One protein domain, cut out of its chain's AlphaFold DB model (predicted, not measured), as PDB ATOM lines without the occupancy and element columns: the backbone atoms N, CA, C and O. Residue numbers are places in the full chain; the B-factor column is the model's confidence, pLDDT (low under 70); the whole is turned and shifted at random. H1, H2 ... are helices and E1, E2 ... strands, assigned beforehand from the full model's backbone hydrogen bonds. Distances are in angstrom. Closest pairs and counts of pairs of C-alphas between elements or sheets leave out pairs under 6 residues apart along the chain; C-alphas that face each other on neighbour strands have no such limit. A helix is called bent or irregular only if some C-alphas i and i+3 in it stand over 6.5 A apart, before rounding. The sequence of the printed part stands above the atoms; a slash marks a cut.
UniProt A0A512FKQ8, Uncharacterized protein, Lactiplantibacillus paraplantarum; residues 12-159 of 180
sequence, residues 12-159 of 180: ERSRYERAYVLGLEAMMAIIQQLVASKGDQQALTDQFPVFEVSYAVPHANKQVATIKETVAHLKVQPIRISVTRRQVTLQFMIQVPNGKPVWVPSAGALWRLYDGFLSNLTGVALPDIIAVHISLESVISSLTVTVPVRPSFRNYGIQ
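Overview. This is residues 12 to 159 of the 180 residues of an uncharacterized protein of Lactiplantibacillus paraplantarum (UniProt A0A512FKQ8). One twisted sheet of four strands forms a wall, with the bent helix H1 running along its E5 edge, H3 over the face beside it, and H2 near the E2 edge. Beyond one end of the sheet, E4 and E6 make a small separate pair of short strands, and residues 149 to 159 follow E6 with no named element. The printed part has 148 residues with three named helices and six named strands, in the order H1 E1 H2 E2 E3 E4 H3 E5 E6; the class is mixed. The sheet order E2 E3 E1 E5 is antiparallel, while E4 and E6 are parallel. The whole is compact, with a radius of gyration of the C-alphas of 15.9 A, yet elongated, spanning 49 by 32 by 22 A.

Arrangement. H1, residues 12 to 36, was assigned as one helix by its hydrogen bonds but is bent: C-alphas 22 and 25 are 7.5 A apart, and its arms H1a, residues 12 to 22, and H1b, residues 25 to 36, stand at 60 degrees. The sheet holds E1, residues 47 to 56, E2, residues 80 to 83, E3, residues 87 to 93, and E5, residues 129 to 138; it is twisted, its C-alphas up to 4.1 A off the best plane. N 50 and O 135 are 2.8 A apart between E1 and E5, N 90 and O 53 2.8 A between E3 and E1, and N 82 and O 89 2.8 A in the hairpin E2 and E3. H1b is on the sheet at a height of 9.6 A, along the strands, at 8 degrees to E5 on the local plane; the closest C-alphas, of Ala 26 and Ile 134, are 5.8 A apart. H2, residues 64 to 72, is on the sheet too; E1, H2 and E2 form a split strand-helix-strand unit, E3 lying between its two strands, with a right-handed crossover. H3, residues 107 to 122, is on the sheet at a height of 10.0 A over the sheet, and lies over E1, with 9 of its 16 C-alphas falling on E1 and 2 on E5, only just short of lying over E5 too. With H1a, H1b, H2 and H3 on one face of the sheet, there are two layers. H3 touches H1a with residues 118 to 122 alone, at a steep tilt of 48 degrees, Tyr 16 and Leu 118 having the closest C-alphas, 6.6 A apart. It touches H1b with residues 107 to 114 alone, at a shallow tilt of 30 degrees, opposite ways, closest at the C-alphas of Ile 31 and Ala 107, 5.7 A. E4, residues 100 to 102, and E6, residues 146 to 148, are parallel, N 102 and O 147 being 2.9 A apart. In H1a, H1b, H2 and H3 every O i to N i+4 pair is within hydrogen-bond range.

Along the chain. H1a begins at C-alpha 12, (145.490, 57.537, 110.682), and measures 15.5 A; H1b measures 15.2 A. E1 is 29.5 A long, H3 22.7 A and E5 26.3 A. E6 ends at C-alpha 148, (134.705, 84.645, 91.052).

Size, cuts and confidence. The C-alphas farthest apart, of Asp 40 and Lys 62, are 52.5 A from each other. The printed part has no cut, and no link is long. Mean pLDDT of the printed part is 87.1; residues 37 to 42, 97, 142 to 143 and 159 are under 70.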
ATOM      1  N   GLU A  12     145.817  56.327 111.449       72.06
ATOM      2  CA  GLU A  12     145.490  57.537 110.682       72.06
ATOM      3  C   GLU A  12     144.229  57.379 109.825       72.06
ATOM      4  O   GLU A  12     143.371  58.262 109.813       72.06
ATOM      5  N   ARG A  13     144.068  56.224 109.168       80.12
ATOM      6  CA  ARG A  13     142.894  55.920 108.346       80.12
ATOM      7  C   ARG A  13     141.636  55.790 109.199       80.12
ATOM      8  O   ARG A  13     140.614  56.372 108.856       80.12
ATOM      9  N   SER A  14     141.723  55.100 110.338       81.62
ATOM     10  CA  SER A  14     140.586  54.975 111.261       81.62
ATOM     11  C   SER A  14     140.139  56.330 111.832       81.62
ATOM     12  O   SER A  14     138.943  56.599 111.943       81.62
ATOM     13  N   ARG A  15     141.090  57.226 112.131       81.12
ATOM     14  CA  ARG A  15     140.811  58.595 112.589       81.12
ATOM     15  C   ARG A  15     140.161  59.443 111.505       81.12
ATOM     16  O   ARG A  15     139.187  60.134 111.795       81.12
ATOM     17  N   TYR A  16     140.663  59.362 110.272       85.62
ATOM     18  CA  TYR A  16     140.062  60.035 109.125       85.62
ATOM     19  C   TYR A  16     138.621  59.563 108.900       85.62
ATOM     20  O   TYR A  16     137.713  60.386 108.835       85.62
ATOM     21  N   GLU A  17     138.388  58.248 108.841       87.69
ATOM     22  CA  GLU A  17     137.058  57.669 108.605       87.69
ATOM     23  C   GLU A  17     136.069  58.060 109.711       87.69
ATOM     24  O   GLU A  17     134.939  58.456 109.428       87.69
ATOM     25  N   ARG A  18     136.504  58.044 110.977       86.75
ATOM     26  CA  ARG A  18     135.677  58.508 112.097       86.75
ATOM     27  C   ARG A  18     135.324  59.990 111.968       86.75
ATOM     28  O   ARG A  18     134.163  60.350 112.133       86.75
ATOM     29  N   ALA A  19     136.301  60.840 111.660       87.19
ATOM     30  CA  ALA A  19     136.074  62.270 111.466       87.19
ATOM     31  C   ALA A  19     135.155  62.555 110.267       87.19
ATOM     32  O   ALA A  19     134.316  63.451 110.350       87.19
ATOM     33  N   TYR A  20     135.273  61.759 109.199       91.44
ATOM     34  CA  TYR A  20     134.411  61.814 108.021       91.44
ATOM     35  C   TYR A  20     132.953  61.507 108.371       91.44
ATOM     36  O   TYR A  20     132.055  62.258 107.999       91.44
ATOM     37  N   VAL A  21     132.709  60.439 109.137       93.00
ATOM     38  CA  VAL A  21     131.354  60.075 109.580       93.00
ATOM     39  C   VAL A  21     130.743  61.171 110.459       93.00
ATOM     40  O   VAL A  21     129.566  61.480 110.300       93.00
ATOM     41  N   LEU A  22     131.535  61.805 111.331       94.19
ATOM     42  CA  LEU A  22     131.050  62.863 112.228       94.19
ATOM     43  C   LEU A  22     130.513  64.104 111.498       94.19
ATOM     44  O   LEU A  22     129.632  64.767 112.033       94.19
ATOM     45  N   GLY A  23     131.032  64.439 110.313       93.31
ATOM     46  CA  GLY A  23     130.559  65.590 109.532       93.31
ATOM     47  C   GLY A  23     129.713  65.224 108.314       93.31
ATOM     48  O   GLY A  23     129.290  66.127 107.593       93.31
ATOM     49  N   LEU A  24     129.457  63.934 108.065       94.81
ATOM     50  CA  LEU A  24     128.765  63.462 106.864       94.81
ATOM     51  C   LEU A  24     127.349  64.038 106.750       94.81
ATOM     52  O   LEU A  24     126.985  64.574 105.704       94.81
ATOM     53  N   GLU A  25     126.567  63.957 107.826       94.19
ATOM     54  CA  GLU A  25     125.187  64.455 107.853       94.19
ATOM     55  C   GLU A  25     125.140  65.974 107.632       94.19
ATOM     56  O   GLU A  25     124.386  66.458 106.786       94.19
ATOM     57  N   ALA A  26     126.020  66.717 108.309       94.00
ATOM     58  CA  ALA A  26     126.148  68.159 108.122       94.00
ATOM     59  C   ALA A  26     126.528  68.501 106.672       94.00
ATOM     60  O   ALA A  26     125.909  69.367 106.060       94.00
ATOM     61  N   MET A  27     127.480  67.782 106.070       96.00
ATOM     62  CA  MET A  27     127.839  67.974 104.662       96.00
ATOM     63  C   MET A  27     126.669  67.716 103.717       96.00
ATOM     64  O   MET A  27     126.462  68.487 102.780       96.00
ATOM     65  N   MET A  28     125.894  66.656 103.953       94.38
ATOM     66  CA  MET A  28     124.708  66.364 103.150       94.38
ATOM     67  C   MET A  28     123.678  67.491 103.242       94.38
ATOM     68  O   MET A  28     123.181  67.931 102.204       94.38
ATOM     69  N   ALA A  29     123.414  68.008 104.444       93.44
ATOM     70  CA  ALA A  29     122.509  69.138 104.646       93.44
ATOM     71  C   ALA A  29     122.996  70.403 103.917       93.44
ATOM     72  O   ALA A  29     122.226  71.059 103.218       93.44
ATOM     73  N   ILE A  30     124.295  70.707 103.992       94.00
ATOM     74  CA  ILE A  30     124.910  71.861 103.319       94.00
ATOM     75  C   ILE A  30     124.829  71.727 101.794       94.00
ATOM     76  O   ILE A  30     124.525  72.696 101.096       94.00
ATOM     77  N   ILE A  31     125.066  70.525 101.259       92.88
ATOM     78  CA  ILE A  31     124.913  70.240  99.827       92.88
ATOM     79  C   ILE A  31     123.460  70.450  99.403       92.88
ATOM     80  O   ILE A  31     123.220  71.124  98.405       92.88
ATOM     81  N   GLN A  32     122.491  69.929 100.156       91.19
ATOM     82  CA  GLN A  32     121.074  70.151  99.863       91.19
ATOM     83  C   GLN A  32     120.732  71.646  99.888       91.19
ATOM     84  O   GLN A  32     120.113  72.152  98.953       91.19
ATOM     85  N   GLN A  33     121.209  72.379 100.892       90.31
ATOM     86  CA  GLN A  33     120.939  73.805 101.035       90.31
ATOM     87  C   GLN A  33     121.531  74.646  99.895       90.31
ATOM     88  O   GLN A  33     120.845  75.528  99.383       90.31
ATOM     89  N   LEU A  34     122.777  74.390  99.479       87.31
ATOM     90  CA  LEU A  34     123.452  75.190  98.447       87.31
ATOM     91  C   LEU A  34     123.177  74.744  97.011       87.31
ATOM     92  O   LEU A  34     123.307  75.559  96.096       87.31
ATOM     93  N   VAL A  35     122.878  73.460  96.805       84.94
ATOM     94  CA  VAL A  35     122.801  72.847  95.471       84.94
ATOM     95  C   VAL A  35     121.371  72.462  95.108       84.94
ATOM     96  O   VAL A  35     120.969  72.707  93.981       84.94
ATOM     97  N   ALA A  36     120.581  71.899  96.030       70.06
ATOM     98  CA  ALA A  36     119.228  71.425  95.702       70.06
ATOM     99  C   ALA A  36     118.172  72.548  95.677       70.06
ATOM    100  O   ALA A  36     117.116  72.384  95.074       70.06
ATOM    101  N   SER A  37     118.457  73.700  96.295       58.12
ATOM    102  CA  SER A  37     117.572  74.878  96.301       58.12
ATOM    103  C   SER A  37     117.673  75.746  95.034       58.12
ATOM    104  O   SER A  37     116.869  76.657  94.840       58.12
ATOM    105  N   LYS A  38     118.648  75.467  94.161       59.12
ATOM    106  CA  LYS A  38     118.895  76.175  92.902       59.12
ATOM    107  C   LYS A  38     118.684  75.173  91.767       59.12
ATOM    108  O   LYS A  38     119.424  74.204  91.688       59.12
ATOM    109  N   GLY A  39     117.658  75.361  90.933       56.44
ATOM    110  CA  GLY A  39     117.418  74.519  89.747       56.44
ATOM    111  C   GLY A  39     118.558  74.592  88.712       56.44
ATOM    112  O   GLY A  39     119.691  74.924  89.042       56.44
ATOM    113  N   ASP A  40     118.267  74.366  87.427       54.41
ATOM    114  CA  ASP A  40     119.271  74.332  86.334       54.41
ATOM    115  C   ASP A  40     120.106  75.620  86.135       54.41
ATOM    116  O   ASP A  40     121.035  75.656  85.327       54.41
ATOM    117  N   GLN A  41     119.832  76.692  86.880       58.28
ATOM    118  CA  GLN A  41     120.663  77.889  86.881       58.28
ATOM    119  C   GLN A  41     121.774  77.779  87.932       58.28
ATOM    120  O   GLN A  41     121.552  77.953  89.132       58.28
ATOM    121  N   GLN A  42     123.001  77.558  87.452       67.38
ATOM    122  CA  GLN A  42     124.254  77.684  88.204       67.38
ATOM    123  C   GLN A  42     124.463  79.126  88.702       67.38
ATOM    124  O   GLN A  42     125.260  79.892  88.166       67.38
ATOM    125  N   ALA A  43     123.718  79.522  89.734       80.44
ATOM    126  CA  ALA A  43     123.785  80.860  90.297       80.44
ATOM    127  C   ALA A  43     124.969  80.988  91.260       80.44
ATOM    128  O   ALA A  43     125.118  80.189  92.195       80.44
ATOM    129  N   LEU A  44     125.759  82.047  91.078       87.81
ATOM    130  CA  LEU A  44     126.816  82.440  92.006       87.81
ATOM    131  C   LEU A  44     126.258  82.634  93.430       87.81
ATOM    132  O   LEU A  44     125.104  83.021  93.627       87.81
ATOM    133  N   THR A  45     127.070  82.336  94.438       88.81
ATOM    134  CA  THR A  45     126.793  82.628  95.850       88.81
ATOM    135  C   THR A  45     128.039  83.171  96.530       88.81
ATOM    136  O   THR A  45     129.155  82.854  96.122       88.81
ATOM    137  N   ASP A  46     127.840  83.983  97.561       89.06
ATOM    138  CA  ASP A  46     128.875  84.461  98.476       89.06
ATOM    139  C   ASP A  46     128.930  83.656  99.785       89.06
ATOM    140  O   ASP A  46     129.719  83.995 100.666       89.06
ATOM    141  N   GLN A  47     128.096  82.618  99.919       91.56
ATOM    142  CA  GLN A  47     128.061  81.734 101.079       91.56
ATOM    143  C   GLN A  47     129.125  80.653 100.955       91.56
ATOM    144  O   GLN A  47     129.170  79.915  99.969       91.56
ATOM    145  N   PHE A  48     129.952  80.521 101.982       93.50
ATOM    146  CA  PHE A  48     130.983  79.499 102.072       93.50
ATOM    147  C   PHE A  48     130.753  78.648 103.318       93.50
ATOM    148  O   PHE A  48     130.294  79.168 104.336       93.50
ATOM    149  N   PRO A  49     131.087  77.348 103.263       95.31
ATOM    150  CA  PRO A  49     131.145  76.535 104.464       95.31
ATOM    151  C   PRO A  49     132.060  77.168 105.515       95.31
ATOM    152  O   PRO A  49     133.115  77.696 105.171       95.31
ATOM    153  N   VAL A  50     131.687  77.075 106.782       95.56
ATOM    154  CA  VAL A  50     132.583  77.258 107.924       95.56
ATOM    155  C   VAL A  50     132.721  75.897 108.574       95.56
ATOM    156  O   VAL A  50     131.720  75.236 108.842       95.56
ATOM    157  N   PHE A  51     133.959  75.454 108.771       97.00
ATOM    158  CA  PHE A  51     134.237  74.147 109.351       97.00
ATOM    159  C   PHE A  51     134.700  74.311 110.789       97.00
ATOM    160  O   PHE A  51     135.666  75.024 111.062       97.00
ATOM    161  N   GLU A  52     134.052  73.597 111.695       96.44
ATOM    162  CA  GLU A  52     134.434  73.526 113.095       96.44
ATOM    163  C   GLU A  52     134.732  72.084 113.481       96.44
ATOM    164  O   GLU A  52     133.968  71.169 113.182       96.44
ATOM    165  N   VAL A  53     135.846  71.877 114.174       95.56
ATOM    166  CA  VAL A  53     136.196  70.581 114.756       95.56
ATOM    167  C   VAL A  53     136.408  70.729 116.244       95.56
ATOM    168  O   VAL A  53     137.090  71.651 116.688       95.56
ATOM    169  N   SER A  54     135.859  69.792 117.005       94.94
ATOM    170  CA  SER A  54     136.059  69.715 118.445       94.94
ATOM    171  C   SER A  54     136.744  68.416 118.840       94.94
ATOM    172  O   SER A  54     136.413  67.348 118.326       94.94
ATOM    173  N   TYR A  55     137.668  68.503 119.792       92.69
ATOM    174  CA  TYR A  55     138.336  67.352 120.397       92.69
ATOM    175  C   TYR A  55     138.416  67.510 121.917       92.69
ATOM    176  O   TYR A  55     138.506  68.621 122.451       92.69
ATOM    177  N   ALA A  56     138.348  66.381 122.623       91.00
ATOM    178  CA  ALA A  56     138.397  66.359 124.078       91.00
ATOM    179  C   ALA A  56     139.844  66.500 124.567       91.00
ATOM    180  O   ALA A  56     140.727  65.746 124.161       91.00
ATOM    181  N   VAL A  57     140.077  67.444 125.479       88.75
ATOM    182  CA  VAL A  57     141.369  67.641 126.147       88.75
ATOM    183  C   VAL A  57     141.116  67.837 127.639       88.75
ATOM    184  O   VAL A  57     140.571  68.870 128.044       88.75
ATOM    185  N   PRO A  58     141.498  66.874 128.493       87.06
ATOM    186  CA  PRO A  58     141.425  67.055 129.935       87.06
ATOM    187  C   PRO A  58     142.244  68.275 130.369       87.06
ATOM    188  O   PRO A  58     143.417  68.395 130.027       87.06
ATOM    189  N   HIS A  59     141.641  69.184 131.135       86.00
ATOM    190  CA  HIS A  59     142.306  70.408 131.600       86.00
ATOM    191  C   HIS A  59     142.871  71.272 130.456       86.00
ATOM    192  O   HIS A  59     143.964  71.822 130.585       86.00
ATOM    193  N   ALA A  60     142.144  71.396 129.338       84.62
ATOM    194  CA  ALA A  60     142.623  72.092 128.136       84.62
ATOM    195  C   ALA A  60     143.079  73.535 128.411       84.62
ATOM    196  O   ALA A  60     144.073  73.999 127.858       84.62
ATOM    197  N   ASN A  61     142.411  74.224 129.339       85.69
ATOM    198  CA  ASN A  61     142.772  75.571 129.777       85.69
ATOM    199  C   ASN A  61     144.180  75.670 130.398       85.69
ATOM    200  O   ASN A  61     144.794  76.732 130.342       85.69
ATOM    201  N   LYS A  62     144.721  74.578 130.951       86.75
ATOM    202  CA  LYS A  62     146.108  74.508 131.440       86.75
ATOM    203  C   LYS A  62     147.120  74.175 130.338       86.75
ATOM    204  O   LYS A  62     148.316  74.294 130.566       86.75
ATOM    205  N   GLN A  63     146.652  73.767 129.159       87.19
ATOM    206  CA  GLN A  63     147.473  73.276 128.045       87.19
ATOM    207  C   GLN A  63     147.451  74.217 126.829       87.19
ATOM    208  O   GLN A  63     147.863  73.834 125.738       87.19
ATOM    209  N   VAL A  64     146.977  75.459 126.989       87.69
ATOM    210  CA  VAL A  64     146.760  76.408 125.878       87.69
ATOM    211  C   VAL A  64     148.023  76.640 125.040       87.69
ATOM    212  O   VAL A  64     147.921  76.757 123.822       87.69
ATOM    213  N   ALA A  65     149.209  76.690 125.657       87.75
ATOM    214  CA  ALA A  65     150.470  76.856 124.929       87.75
ATOM    215  C   ALA A  65     150.756  75.665 123.999       87.75
ATOM    216  O   ALA A  65     150.960  75.859 122.804       87.75
ATOM    217  N   THR A  66     150.659  74.440 124.520       89.44
ATOM    218  CA  THR A  66     150.828  73.199 123.748       89.44
ATOM    219  C   THR A  66     149.767  73.056 122.659       89.44
ATOM    220  O   THR A  66     150.073  72.641 121.543       89.44
ATOM    221  N   ILE A  67     148.519  73.447 122.947       89.75
ATOM    222  CA  ILE A  67     147.431  73.465 121.960       89.75
ATOM    223  C   ILE A  67     147.783  74.408 120.804       89.75
ATOM    224  O   ILE A  67     147.669  74.020 119.645       89.75
ATOM    225  N   LYS A  68     148.252  75.628 121.100       88.25
ATOM    226  CA  LYS A  68     148.671  76.596 120.074       88.25
ATOM    227  C   LYS A  68     149.820  76.069 119.226       88.25
ATOM    228  O   LYS A  68     149.760  76.175 118.008       88.25
ATOM    229  N   GLU A  69     150.839  75.503 119.862       88.25
ATOM    230  CA  GLU A  69     151.994  74.928 119.174       88.25
ATOM    231  C   GLU A  69     151.578  73.778 118.253       88.25
ATOM    232  O   GLU A  69     151.928  73.763 117.077       88.25
ATOM    233  N   THR A  70     150.741  72.864 118.741       88.25
ATOM    234  CA  THR A  70     150.198  71.758 117.940       88.25
ATOM    235  C   THR A  70     149.418  72.291 116.736       88.25
ATOM    236  O   THR A  70     149.658  71.885 115.603       88.25
ATOM    237  N   VAL A  71     148.527  73.261 116.955       89.62
ATOM    238  CA  VAL A  71     147.701  73.858 115.896       89.62
ATOM    239  C   VAL A  71     148.530  74.659 114.884       89.62
ATOM    240  O   VAL A  71     148.168  74.702 113.709       89.62
ATOM    241  N   ALA A  72     149.665  75.235 115.287       88.44
ATOM    242  CA  ALA A  72     150.566  75.951 114.384       88.44
ATOM    243  C   ALA A  72     151.205  75.047 113.314       88.44
ATOM    244  O   ALA A  72     151.600  75.548 112.261       88.44
ATOM    245  N   HIS A  73     151.261  73.729 113.548       89.19
ATOM    246  CA  HIS A  73     151.758  72.745 112.581       89.19
ATOM    247  C   HIS A  73     150.728  72.359 111.507       89.19
ATOM    248  O   HIS A  73     151.071  71.662 110.550       89.19
ATOM    249  N   LEU A  74     149.470  72.799 111.628       90.38
ATOM    250  CA  LEU A  74     148.481  72.586 110.575       90.38
ATOM    251  C   LEU A  74     148.860  73.393 109.327       90.38
ATOM    252  O   LEU A  74     149.210  74.571 109.411       90.38
ATOM    253  N   LYS A  75     148.725  72.774 108.148       91.19
ATOM    254  CA  LYS A  75     149.001  73.430 106.855       91.19
ATOM    255  C   LYS A  75     148.077  74.622 106.618       91.19
ATOM    256  O   LYS A  75     148.482  75.615 106.024       91.19
ATOM    257  N   VAL A  76     146.830  74.495 107.059       91.62
ATOM    258  CA  VAL A  76     145.843  75.569 107.127       91.62
ATOM    259  C   VAL A  76     145.556  75.805 108.599       91.62
ATOM    260  O   VAL A  76     145.099  74.892 109.287       91.62
ATOM    261  N   GLN A  77     145.843  77.008 109.089       92.12
ATOM    262  CA  GLN A  77     145.609  77.370 110.485       92.12
ATOM    263  C   GLN A  77     144.171  77.864 110.689       92.12
ATOM    264  O   GLN A  77     143.651  78.570 109.823       92.12
ATOM    265  N   PRO A  78     143.523  77.532 111.818       92.75
ATOM    266  CA  PRO A  78     142.182  78.014 112.112       92.75
ATOM    267  C   PRO A  78     142.180  79.524 112.357       92.75
ATOM    268  O   PRO A  78     143.144  80.094 112.869       92.75
ATOM    269  N   ILE A  79     141.056  80.164 112.043       90.94
ATOM    270  CA  ILE A  79     140.843  81.590 112.317       90.94
ATOM    271  C   ILE A  79     140.557  81.855 113.802       90.94
ATOM    272  O   ILE A  79     140.832  82.944 114.311       90.94
ATOM    273  N   ARG A  80     140.032  80.850 114.512       91.56
ATOM    274  CA  ARG A  80     139.699  80.907 115.936       91.56
ATOM    275  C   ARG A  80     139.961  79.560 116.601       91.56
ATOM    276  O   ARG A  80     139.645  78.509 116.043       91.56
ATOM    277  N   ILE A  81     140.505  79.614 117.815       93.00
ATOM    278  CA  ILE A  81     140.600  78.473 118.725       93.00
ATOM    279  C   ILE A  81     139.804  78.813 119.983       93.00
ATOM    280  O   ILE A  81     140.179  79.704 120.740       93.00
ATOM    281  N   SER A  82     138.732  78.078 120.238       92.31
ATOM    282  CA  SER A  82     137.979  78.183 121.486       92.31
ATOM    283  C   SER A  82     138.444  77.083 122.434       92.31
ATOM    284  O   SER A  82     138.435  75.909 122.067       92.31
ATOM    285  N   VAL A  83     138.855  77.437 123.650       90.31
ATOM    286  CA  VAL A  83     139.330  76.474 124.653       90.31
ATOM    287  C   VAL A  83     138.429  76.540 125.872       90.31
ATOM    288  O   VAL A  83     138.347  77.558 126.546       90.31
ATOM    289  N   THR A  84     137.779  75.428 126.193       88.75
ATOM    290  CA  THR A  84     137.034  75.259 127.445       88.75
ATOM    291  C   THR A  84     137.834  74.391 128.417       88.75
ATOM    292  O   THR A  84     138.951  73.967 128.135       88.75
ATOM    293  N   ARG A  85     137.280  74.063 129.588       85.81
ATOM    294  CA  ARG A  85     137.966  73.200 130.567       85.81
ATOM    295  C   ARG A  85     138.255  71.779 130.052       85.81
ATOM    296  O   ARG A  85     139.177  71.137 130.557       85.81
ATOM    297  N   ARG A  86     137.447  71.262 129.118       88.19
ATOM    298  CA  ARG A  86     137.482  69.848 128.686       88.19
ATOM    299  C   ARG A  86     137.579  69.649 127.176       88.19
ATOM    300  O   ARG A  86     137.690  68.513 126.725       88.19
ATOM    301  N   GLN A  87     137.514  70.723 126.404       91.56
ATOM    302  CA  GLN A  87     137.398  70.648 124.957       91.56
ATOM    303  C   GLN A  87     138.109  71.824 124.310       91.56
ATOM    304  O   GLN A  87     138.109  72.936 124.845       91.56
ATOM    305  N   VAL A  88     138.657  71.565 123.131       93.69
ATOM    306  CA  VAL A  88     139.131  72.589 122.209       93.69
ATOM    307  C   VAL A  88     138.295  72.514 120.942       93.69
ATOM    308  O   VAL A  88     138.020  71.417 120.457       93.69
ATOM    309  N   THR A  89     137.921  73.671 120.408       95.62
ATOM    310  CA  THR A  89     137.233  73.802 119.125       95.62
ATOM    311  C   THR A  89     138.064  74.681 118.199       95.62
ATOM    312  O   THR A  89     138.465  75.782 118.576       95.62
ATOM    313  N   LEU A  90     138.341  74.189 116.995       95.44
ATOM    314  CA  LEU A  90     139.036  74.923 115.940       95.44
ATOM    315  C   LEU A  90     138.022  75.318 114.874       95.44
ATOM    316  O   LEU A  90     137.271  74.459 114.420       95.44
ATOM    317  N   GLN A  91     138.037  76.581 114.459       95.62
ATOM    318  CA  GLN A  91     137.152  77.109 113.424       95.62
ATOM    319  C   GLN A  91     137.958  77.548 112.198       95.62
ATOM    320  O   GLN A  91     138.944  78.279 112.318       95.62
ATOM    321  N   PHE A  92     137.513  77.129 111.018       94.75
ATOM    322  CA  PHE A  92     138.121  77.416 109.723       94.75
ATOM    323  C   PHE A  92     137.101  78.090 108.816       94.75
ATOM    324  O   PHE A  92     136.013  77.565 108.580       94.75
ATOM    325  N   MET A  93     137.482  79.237 108.268       92.12
ATOM    326  CA  MET A  93     136.640  80.045 107.397       92.12
ATOM    327  C   MET A  93     137.487  80.563 106.249       92.12
ATOM    328  O   MET A  93     138.653  80.912 106.442       92.12
ATOM    329  N   ILE A  94     136.896  80.632 105.058       89.12
ATOM    330  CA  ILE A  94     137.581  81.178 103.893       89.12
ATOM    331  C   ILE A  94     138.067  82.612 104.155       89.12
ATOM    332  O   ILE A  94     137.345  83.452 104.686       89.12
ATOM    333  N   GLN A  95     139.306  82.879 103.765       83.44
ATOM    334  CA  GLN A  95     139.920  84.196 103.729       83.44
ATOM    335  C   GLN A  95     140.259  84.491 102.271       83.44
ATOM    336  O   GLN A  95     141.041  83.772 101.644       83.44
ATOM    337  N   VAL A  96     139.637  85.527 101.710       74.44
ATOM    338  CA  VAL A  96     139.916  85.968 100.341       74.44
ATOM    339  C   VAL A  96     140.413  87.409 100.400       74.44
ATOM    340  O   VAL A  96     139.686  88.265 100.896       74.44
ATOM    341  N   PRO A  97     141.644  87.689  99.933       67.00
ATOM    342  CA  PRO A  97     142.286  88.984 100.158       67.00
ATOM    343  C   PRO A  97     141.681  90.118  99.325       67.00
ATOM    344  O   PRO A  97     141.782  91.278  99.709       67.00
ATOM    345  N   ASN A  98     141.043  89.796  98.194       73.56
ATOM    346  CA  ASN A  98     140.640  90.781  97.196       73.56
ATOM    347  C   ASN A  98     139.148  90.648  96.875       73.56
ATOM    348  O   ASN A  98     138.727  89.667  96.262       73.56
ATOM    349  N   GLY A  99     138.366  91.665  97.231       76.44
ATOM    350  CA  GLY A  99     136.953  91.776  96.868       76.44
ATOM    351  C   GLY A  99     136.006  90.909  97.699       76.44
ATOM    352  O   GLY A  99     136.361  90.370  98.748       76.44
ATOM    353  N   LYS A 100     134.761  90.811  97.232       85.88
ATOM    354  CA  LYS A 100     133.741  89.916  97.774       85.88
ATOM    355  C   LYS A 100     133.767  88.600  96.984       85.88
ATOM    356  O   LYS A 100     133.413  88.608  95.801       85.88
ATOM    357  N   PRO A 101     134.202  87.477  97.577       88.50
ATOM    358  CA  PRO A 101     134.318  86.229  96.839       88.50
ATOM    359  C   PRO A 101     132.941  85.657  96.506       88.50
ATOM    360  O   PRO A 101     132.057  85.604  97.359       88.50
ATOM    361  N   VAL A 102     132.777  85.195  95.269       90.81
ATOM    362  CA  VAL A 102     131.579  84.485  94.810       90.81
ATOM    363  C   VAL A 102     131.963  83.210  94.072       90.81
ATOM    364  O   VAL A 102     133.006  83.151  93.428       90.81
ATOM    365  N   TRP A 103     131.143  82.169  94.147       92.12
ATOM    366  CA  TRP A 103     131.431  80.887  93.502       92.12
ATOM    367  C   TRP A 103     130.156  80.159  93.083       92.12
ATOM    368  O   TRP A 103     129.062  80.484  93.539       92.12
ATOM    369  N   VAL A 104     130.299  79.174  92.196       91.88
ATOM    370  CA  VAL A 104     129.205  78.275  91.804       91.88
ATOM    371  C   VAL A 104     129.286  77.014  92.668       91.88
ATOM    372  O   VAL A 104     130.254  76.253  92.528       91.88
ATOM    373  N   PRO A 105     128.312  76.769  93.564       91.38
ATOM    374  CA  PRO A 105     128.334  75.598  94.419       91.38
ATOM    375  C   PRO A 105     128.044  74.329  93.619       91.38
ATOM    376  O   PRO A 105     127.210  74.300  92.720       91.38
ATOM    377  N   SER A 106     128.740  73.251  93.966       91.94
ATOM    378  CA  SER A 106     128.440  71.906  93.477       91.94
ATOM    379  C   SER A 106     128.763  70.894  94.564       91.94
ATOM    380  O   SER A 106     129.683  71.112  95.359       91.94
ATOM    381  N   ALA A 107     128.058  69.760  94.568       92.06
ATOM    382  CA  ALA A 107     128.321  68.682  95.520       92.06
ATOM    383  C   ALA A 107     129.797  68.251  95.483       92.06
ATOM    384  O   ALA A 107     130.447  68.137  96.517       92.06
ATOM    385  N   GLY A 108     130.371  68.110  94.283       93.25
ATOM    386  CA  GLY A 108     131.780  67.746  94.121       93.25
ATOM    387  C   GLY A 108     132.766  68.808  94.624       93.25
ATOM    388  O   GLY A 108     133.858  68.462  95.062       93.25
ATOM    389  N   ALA A 109     132.433  70.099  94.570       93.06
ATOM    390  CA  ALA A 109     133.276  71.137  95.168       93.06
ATOM    391  C   ALA A 109     133.190  71.123  96.702       93.06
ATOM    392  O   ALA A 109     134.222  71.208  97.362       93.06
ATOM    393  N   LEU A 110     131.989  70.937  97.254       95.12
ATOM    394  CA  LEU A 110     131.762  70.827  98.696       95.12
ATOM    395  C   LEU A 110     132.489  69.614  99.295       95.12
ATOM    396  O   LEU A 110     133.208  69.764 100.280       95.12
ATOM    397  N   TRP A 111     132.415  68.444  98.651       95.50
ATOM    398  CA  TRP A 111     133.164  67.262  99.095       95.50
ATOM    399  C   TRP A 111     134.680  67.458  99.056       95.50
ATOM    400  O   TRP A 111     135.364  67.029  99.977       95.50
ATOM    401  N   ARG A 112     135.218  68.151  98.043       95.56
ATOM    402  CA  ARG A 112     136.656  68.471  97.990       95.56
ATOM    403  C   ARG A 112     137.090  69.428  99.099       95.56
ATOM    404  O   ARG A 112     138.212  69.318  99.582       95.56
ATOM    405  N   LEU A 113     136.233  70.374  99.493       96.19
ATOM    406  CA  LEU A 113     136.511  71.250 100.634       96.19
ATOM    407  C   LEU A 113     136.556  70.455 101.934       96.19
ATOM    408  O   LEU A 113     137.491  70.623 102.713       96.19
ATOM    409  N   TYR A 114     135.585  69.564 102.131       96.00
ATOM    410  CA  TYR A 114     135.523  68.724 103.318       96.00
ATOM    411  C   TYR A 114     136.691  67.734 103.402       96.00
ATOM    412  O   TYR A 114     137.315  67.607 104.449       96.00
ATOM    413  N   ASP A 115     137.068  67.105 102.289       93.56
ATOM    414  CA  ASP A 115     138.252  66.244 102.231       93.56
ATOM    415  C   ASP A 115     139.546  67.019 102.532       93.56
ATOM    416  O   ASP A 115     140.387  66.578 103.317       93.56
ATOM    417  N   GLY A 116     139.678  68.231 101.981       93.81
ATOM    418  CA  GLY A 116     140.787  69.129 102.300       93.81
ATOM    419  C   GLY A 116     140.843  69.503 103.785       93.81
ATOM    420  O   GLY A 116     141.933  69.555 104.356       93.81
ATOM    421  N   PHE A 117     139.683  69.718 104.412       94.94
ATOM    422  CA  PHE A 117     139.556  69.960 105.848       94.94
ATOM    423  C   PHE A 117     140.022  68.755 106.669       94.94
ATOM    424  O   PHE A 117     140.913  68.902 107.501       94.94
ATOM    425  N   LEU A 118     139.497  67.560 106.400       93.06
ATOM    426  CA  LEU A 118     139.880  66.345 107.126       93.06
ATOM    427  C   LEU A 118     141.369  66.019 106.952       93.06
ATOM    428  O   LEU A 118     142.058  65.739 107.931       93.06
ATOM    429  N   SER A 119     141.886  66.148 105.730       90.62
ATOM    430  CA  SER A 119     143.306  65.946 105.415       90.62
ATOM    431  C   SER A 119     144.228  66.939 106.132       90.62
ATOM    432  O   SER A 119     145.386  66.630 106.414       90.62
ATOM    433  N   ASN A 120     143.744  68.151 106.424       91.88
ATOM    434  CA  ASN A 120     144.493  69.112 107.228       91.88
ATOM    435  C   ASN A 120     144.622  68.635 108.682       91.88
ATOM    436  O   ASN A 120     145.686  68.791 109.273       91.88
ATOM    437  N   LEU A 121     143.571  68.019 109.235       89.75
ATOM    438  CA  LEU A 121     143.539  67.527 110.616       89.75
ATOM    439  C   LEU A 121     144.400  66.277 110.826       89.75
ATOM    440  O   LEU A 121     145.003  66.133 111.885       89.75
ATOM    441  N   THR A 122     144.502  65.394 109.828       82.19
ATOM    442  CA  THR A 122     145.326  64.176 109.922       82.19
ATOM    443  C   THR A 122     146.827  64.448 109.878       82.19
ATOM    444  O   THR A 122     147.611  63.582 110.246       82.19
ATOM    445  N   GLY A 123     147.248  65.637 109.433       71.69
ATOM    446  CA  GLY A 123     148.663  66.012 109.355       71.69
ATOM    447  C   GLY A 123     149.319  66.314 110.706       71.69
ATOM    448  O   GLY A 123     150.519  66.572 110.744       71.69
ATOM    449  N   VAL A 124     148.548  66.320 111.796       79.62
ATOM    450  CA  VAL A 124     149.003  66.669 113.144       79.62
ATOM    451  C   VAL A 124     148.423  65.675 114.150       79.62
ATOM    452  O   VAL A 124     147.320  65.163 113.973       79.62
ATOM    453  N   ALA A 125     149.156  65.409 115.232       79.38
ATOM    454  CA  ALA A 125     148.728  64.532 116.322       79.38
ATOM    455  C   ALA A 125     147.649  65.186 117.210       79.38
ATOM    456  O   ALA A 125     147.853  65.415 118.402       79.38
ATOM    457  N   LEU A 126     146.494  65.506 116.626       82.06
ATOM    458  CA  LEU A 126     145.328  65.943 117.381       82.06
ATOM    459  C   LEU A 126     144.722  64.754 118.154       82.06
ATOM    460  O   LEU A 126     144.741  63.621 117.656       82.06
ATOM    461  N   PRO A 127     144.173  64.989 119.361       84.56
ATOM    462  CA  PRO A 127     143.351  64.004 120.055       84.56
ATOM    463  C   PRO A 127     142.140  63.583 119.217       84.56
ATOM    464  O   PRO A 127     141.782  64.243 118.238       84.56
ATOM    465  N   ASP A 128     141.479  62.501 119.629       84.75
ATOM    466  CA  ASP A 128     140.312  61.994 118.913       84.75
ATOM    467  C   ASP A 128     139.227  63.073 118.779       84.75
ATOM    468  O   ASP A 128     138.776  63.683 119.756       84.75
ATOM    469  N   ILE A 129     138.811  63.291 117.533       90.81
ATOM    470  CA  ILE A 129     137.754  64.233 117.180       90.81
ATOM    471  C   ILE A 129     136.429  63.700 117.726       90.81
ATOM    472  O   ILE A 129     136.070  62.542 117.502       90.81
ATOM    473  N   ILE A 130     135.704  64.559 118.441       92.62
ATOM    474  CA  ILE A 130     134.417  64.225 119.065       92.62
ATOM    475  C   ILE A 130     133.229  64.841 118.327       92.62
ATOM    476  O   ILE A 130     132.125  64.319 118.434       92.62
ATOM    477  N   ALA A 131     133.445  65.926 117.579       94.44
ATOM    478  CA  ALA A 131     132.402  66.564 116.787       94.44
ATOM    479  C   ALA A 131     132.993  67.328 115.599       94.44
ATOM    480  O   ALA A 131     134.073  67.919 115.700       94.44
ATOM    481  N   VAL A 132     132.242  67.342 114.500       96.19
ATOM    482  CA  VAL A 132     132.470  68.200 113.338       96.19
ATOM    483  C   VAL A 132     131.175  68.957 113.073       96.19
ATOM    484  O   VAL A 132     130.134  68.338 112.873       96.19
ATOM    485  N   HIS A 133     131.241  70.284 113.072       96.44
ATOM    486  CA  HIS A 133     130.117  71.145 112.720       96.44
ATOM    487  C   HIS A 133     130.437  71.902 111.439       96.44
ATOM    488  O   HIS A 133     131.585  72.276 111.187       96.44
ATOM    489  N   ILE A 134     129.415  72.087 110.608       96.75
ATOM    490  CA  ILE A 134     129.544  72.754 109.318       96.75
ATOM    491  C   ILE A 134     128.354  73.685 109.168       96.75
ATOM    492  O   ILE A 134     127.208  73.240 109.214       96.75
ATOM    493  N   SER A 135     128.630  74.973 109.013       94.81
ATOM    494  CA  SER A 135     127.627  76.011 108.772       94.81
ATOM    495  C   SER A 135     127.921  76.729 107.456       94.81
ATOM    496  O   SER A 135     128.933  76.464 106.808       94.81
ATOM    497  N   LEU A 136     127.021  77.614 107.028       93.56
ATOM    498  CA  LEU A 136     127.233  78.499 105.884       93.56
ATOM    499  C   LEU A 136     127.283  79.935 106.361       93.56
ATOM    500  O   LEU A 136     126.360  80.395 107.029       93.56
ATOM    501  N   GLU A 137     128.315  80.654 105.944       91.50
ATOM    502  CA  GLU A 137     128.442  82.079 106.211       91.50
ATOM    503  C   GLU A 137     128.806  82.834 104.937       91.50
ATOM    504  O   GLU A 137     129.612  82.374 104.122       91.50
ATOM    505  N   SER A 138     128.205  84.011 104.757       87.75
ATOM    506  CA  SER A 138     128.606  84.930 103.695       87.75
ATOM    507  C   SER A 138     129.879  85.664 104.106       87.75
ATOM    508  O   SER A 138     129.980  86.178 105.220       87.75
ATOM    509  N   VAL A 139     130.849  85.762 103.197       78.81
ATOM    510  CA  VAL A 139     132.077  86.523 103.464       78.81
ATOM    511  C   VAL A 139     131.750  88.015 103.480       78.81
ATOM    512  O   VAL A 139     131.394  88.602 102.455       78.81
ATOM    513  N   ILE A 140     131.882  88.631 104.654       71.12
ATOM    514  CA  ILE A 140     131.695  90.071 104.832       71.12
ATOM    515  C   ILE A 140     132.917  90.785 104.248       71.12
ATOM    516  O   ILE A 140     134.033  90.632 104.737       71.12
ATOM    517  N   SER A 141     132.700  91.574 103.198       70.31
ATOM    518  CA  SER A 141     133.721  92.415 102.576       70.31
ATOM    519  C   SER A 141     133.179  93.832 102.437       70.31
ATOM    520  O   SER A 141     132.037  94.021 102.022       70.31
ATOM    521  N   SER A 142     133.991  94.830 102.787       68.56
ATOM    522  CA  SER A 142     133.685  96.248 102.545       68.56
ATOM    523  C   SER A 142     133.826  96.631 101.068       68.56
ATOM    524  O   SER A 142     133.432  97.724 100.667       68.56
ATOM    525  N   LEU A 143     134.391  95.735 100.255       69.06
ATOM    526  CA  LEU A 143     134.599  95.923  98.828       69.06
ATOM    527  C   LEU A 143     133.356  95.476  98.054       69.06
ATOM    528  O   LEU A 143     132.870  94.358  98.209       69.06
ATOM    529  N   THR A 144     132.879  96.339  97.162       70.75
ATOM    530  CA  THR A 144     131.717  96.079  96.296       70.75
ATOM    531  C   THR A 144     132.040  95.198  95.090       70.75
ATOM    532  O   THR A 144     131.130  94.669  94.453       70.75
ATOM    533  N   VAL A 145     133.322  95.014  94.768       79.44
ATOM    534  CA  VAL A 145     133.761  94.218  93.617       79.44
ATOM    535  C   VAL A 145     133.631  92.730  93.926       79.44
ATOM    536  O   VAL A 145     134.304  92.215  94.821       79.44
ATOM    537  N   THR A 146     132.799  92.026  93.159       83.81
ATOM    538  CA  THR A 146     132.680  90.567  93.235       83.81
ATOM    539  C   THR A 146     133.813  89.884  92.486       83.81
ATOM    540  O   THR A 146     134.074  90.212  91.328       83.81
ATOM    541  N   VAL A 147     134.436  88.889  93.109       85.12
ATOM    542  CA  VAL A 147     135.521  88.108  92.506       85.12
ATOM    543  C   VAL A 147     135.101  86.640  92.427       85.12
ATOM    544  O   VAL A 147     134.916  86.011  93.471       85.12
ATOM    545  N   PRO A 148     134.941  86.071  91.216       87.81
ATOM    546  CA  PRO A 148     134.705  84.645  91.052       87.81
ATOM    547  C   PRO A 148     135.893  83.836  91.572       87.81
ATOM    548  O   PRO A 148     137.029  84.035  91.143       87.81
ATOM    549  N   VAL A 149     135.634  82.901  92.480       88.31
ATOM    550  CA  VAL A 149     136.651  82.022  93.055       88.31
ATOM    551  C   VAL A 149     136.265  80.561  92.896       88.31
ATOM    552  O   VAL A 149     135.099  80.178  92.973       88.31
ATOM    553  N   ARG A 150     137.278  79.711  92.729       89.31
ATOM    554  CA  ARG A 150     137.149  78.268  92.929       89.31
ATOM    555  C   ARG A 150     137.649  77.955  94.339       89.31
ATOM    556  O   ARG A 150     138.865  77.984  94.545       89.31
ATOM    557  N   PRO A 151     136.765  77.700  95.318       88.69
ATOM    558  CA  PRO A 151     137.203  77.535  96.692       88.69
ATOM    559  C   PRO A 151     138.066  76.279  96.839       88.69
ATOM    560  O   PRO A 151     137.818  75.235  96.233       88.69
ATOM    561  N   SER A 152     139.098  76.415  97.659       92.12
ATOM    562  CA  SER A 152     140.014  75.359  98.071       92.12
ATOM    563  C   SER A 152     140.222  75.502  99.567       92.12
ATOM    564  O   SER A 152     140.332  76.627 100.056       92.12
ATOM    565  N   PHE A 153     140.326  74.389 100.294       93.44
ATOM    566  CA  PHE A 153     140.512  74.438 101.744       93.44
ATOM    567  C   PHE A 153     141.819  75.145 102.146       93.44
ATOM    568  O   PHE A 153     141.915  75.716 103.224       93.44
ATOM    569  N   ARG A 154     142.805  75.239 101.243       91.50
ATOM    570  CA  ARG A 154     144.016  76.058 101.453       91.50
ATOM    571  C   ARG A 154     143.721  77.539 101.720       91.50
ATOM    572  O   ARG A 154     144.559  78.235 102.277       91.50
ATOM    573  N   ASN A 155     142.531  78.005 101.349       89.12
ATOM    574  CA  ASN A 155     142.088  79.378 101.545       89.12
ATOM    575  C   ASN A 155     141.347  79.574 102.885       89.12
ATOM    576  O   ASN A 155     140.889  80.677 103.137       89.12
ATOM    577  N   TYR A 156     141.175  78.540 103.721       90.62
ATOM    578  CA  TYR A 156     140.293  78.541 104.907       90.62
ATOM    579  C   TYR A 156     140.985  78.894 106.230       90.62
ATOM    580  O   TYR A 156     140.540  78.517 107.318       90.62
ATOM    581  N   GLY A 157     142.095  79.612 106.136       82.88
ATOM    582  CA  GLY A 157     142.920  79.940 107.279       82.88
ATOM    583  C   GLY A 157     143.599  81.285 107.146       82.88
ATOM    584  O   GLY A 157     143.436  82.016 106.171       82.88
ATOM    585  N   ILE A 158     144.379  81.596 108.167       72.12
ATOM    586  CA  ILE A 158     145.128  82.838 108.283       72.12
ATOM    587  C   ILE A 158     146.314  82.811 107.290       72.12
ATOM    588  O   ILE A 158     147.220  81.995 107.437       72.12
ATOM    589  N   GLN A 159     146.293  83.664 106.254       60.78
ATOM    590  CA  GLN A 159     147.364  83.748 105.231       60.78
ATOM    591  C   GLN A 159     148.491  84.731 105.601       60.78
ATOM    592  O   GLN A 159     149.632  84.565 105.182       60.78
TER     593      GLN A 159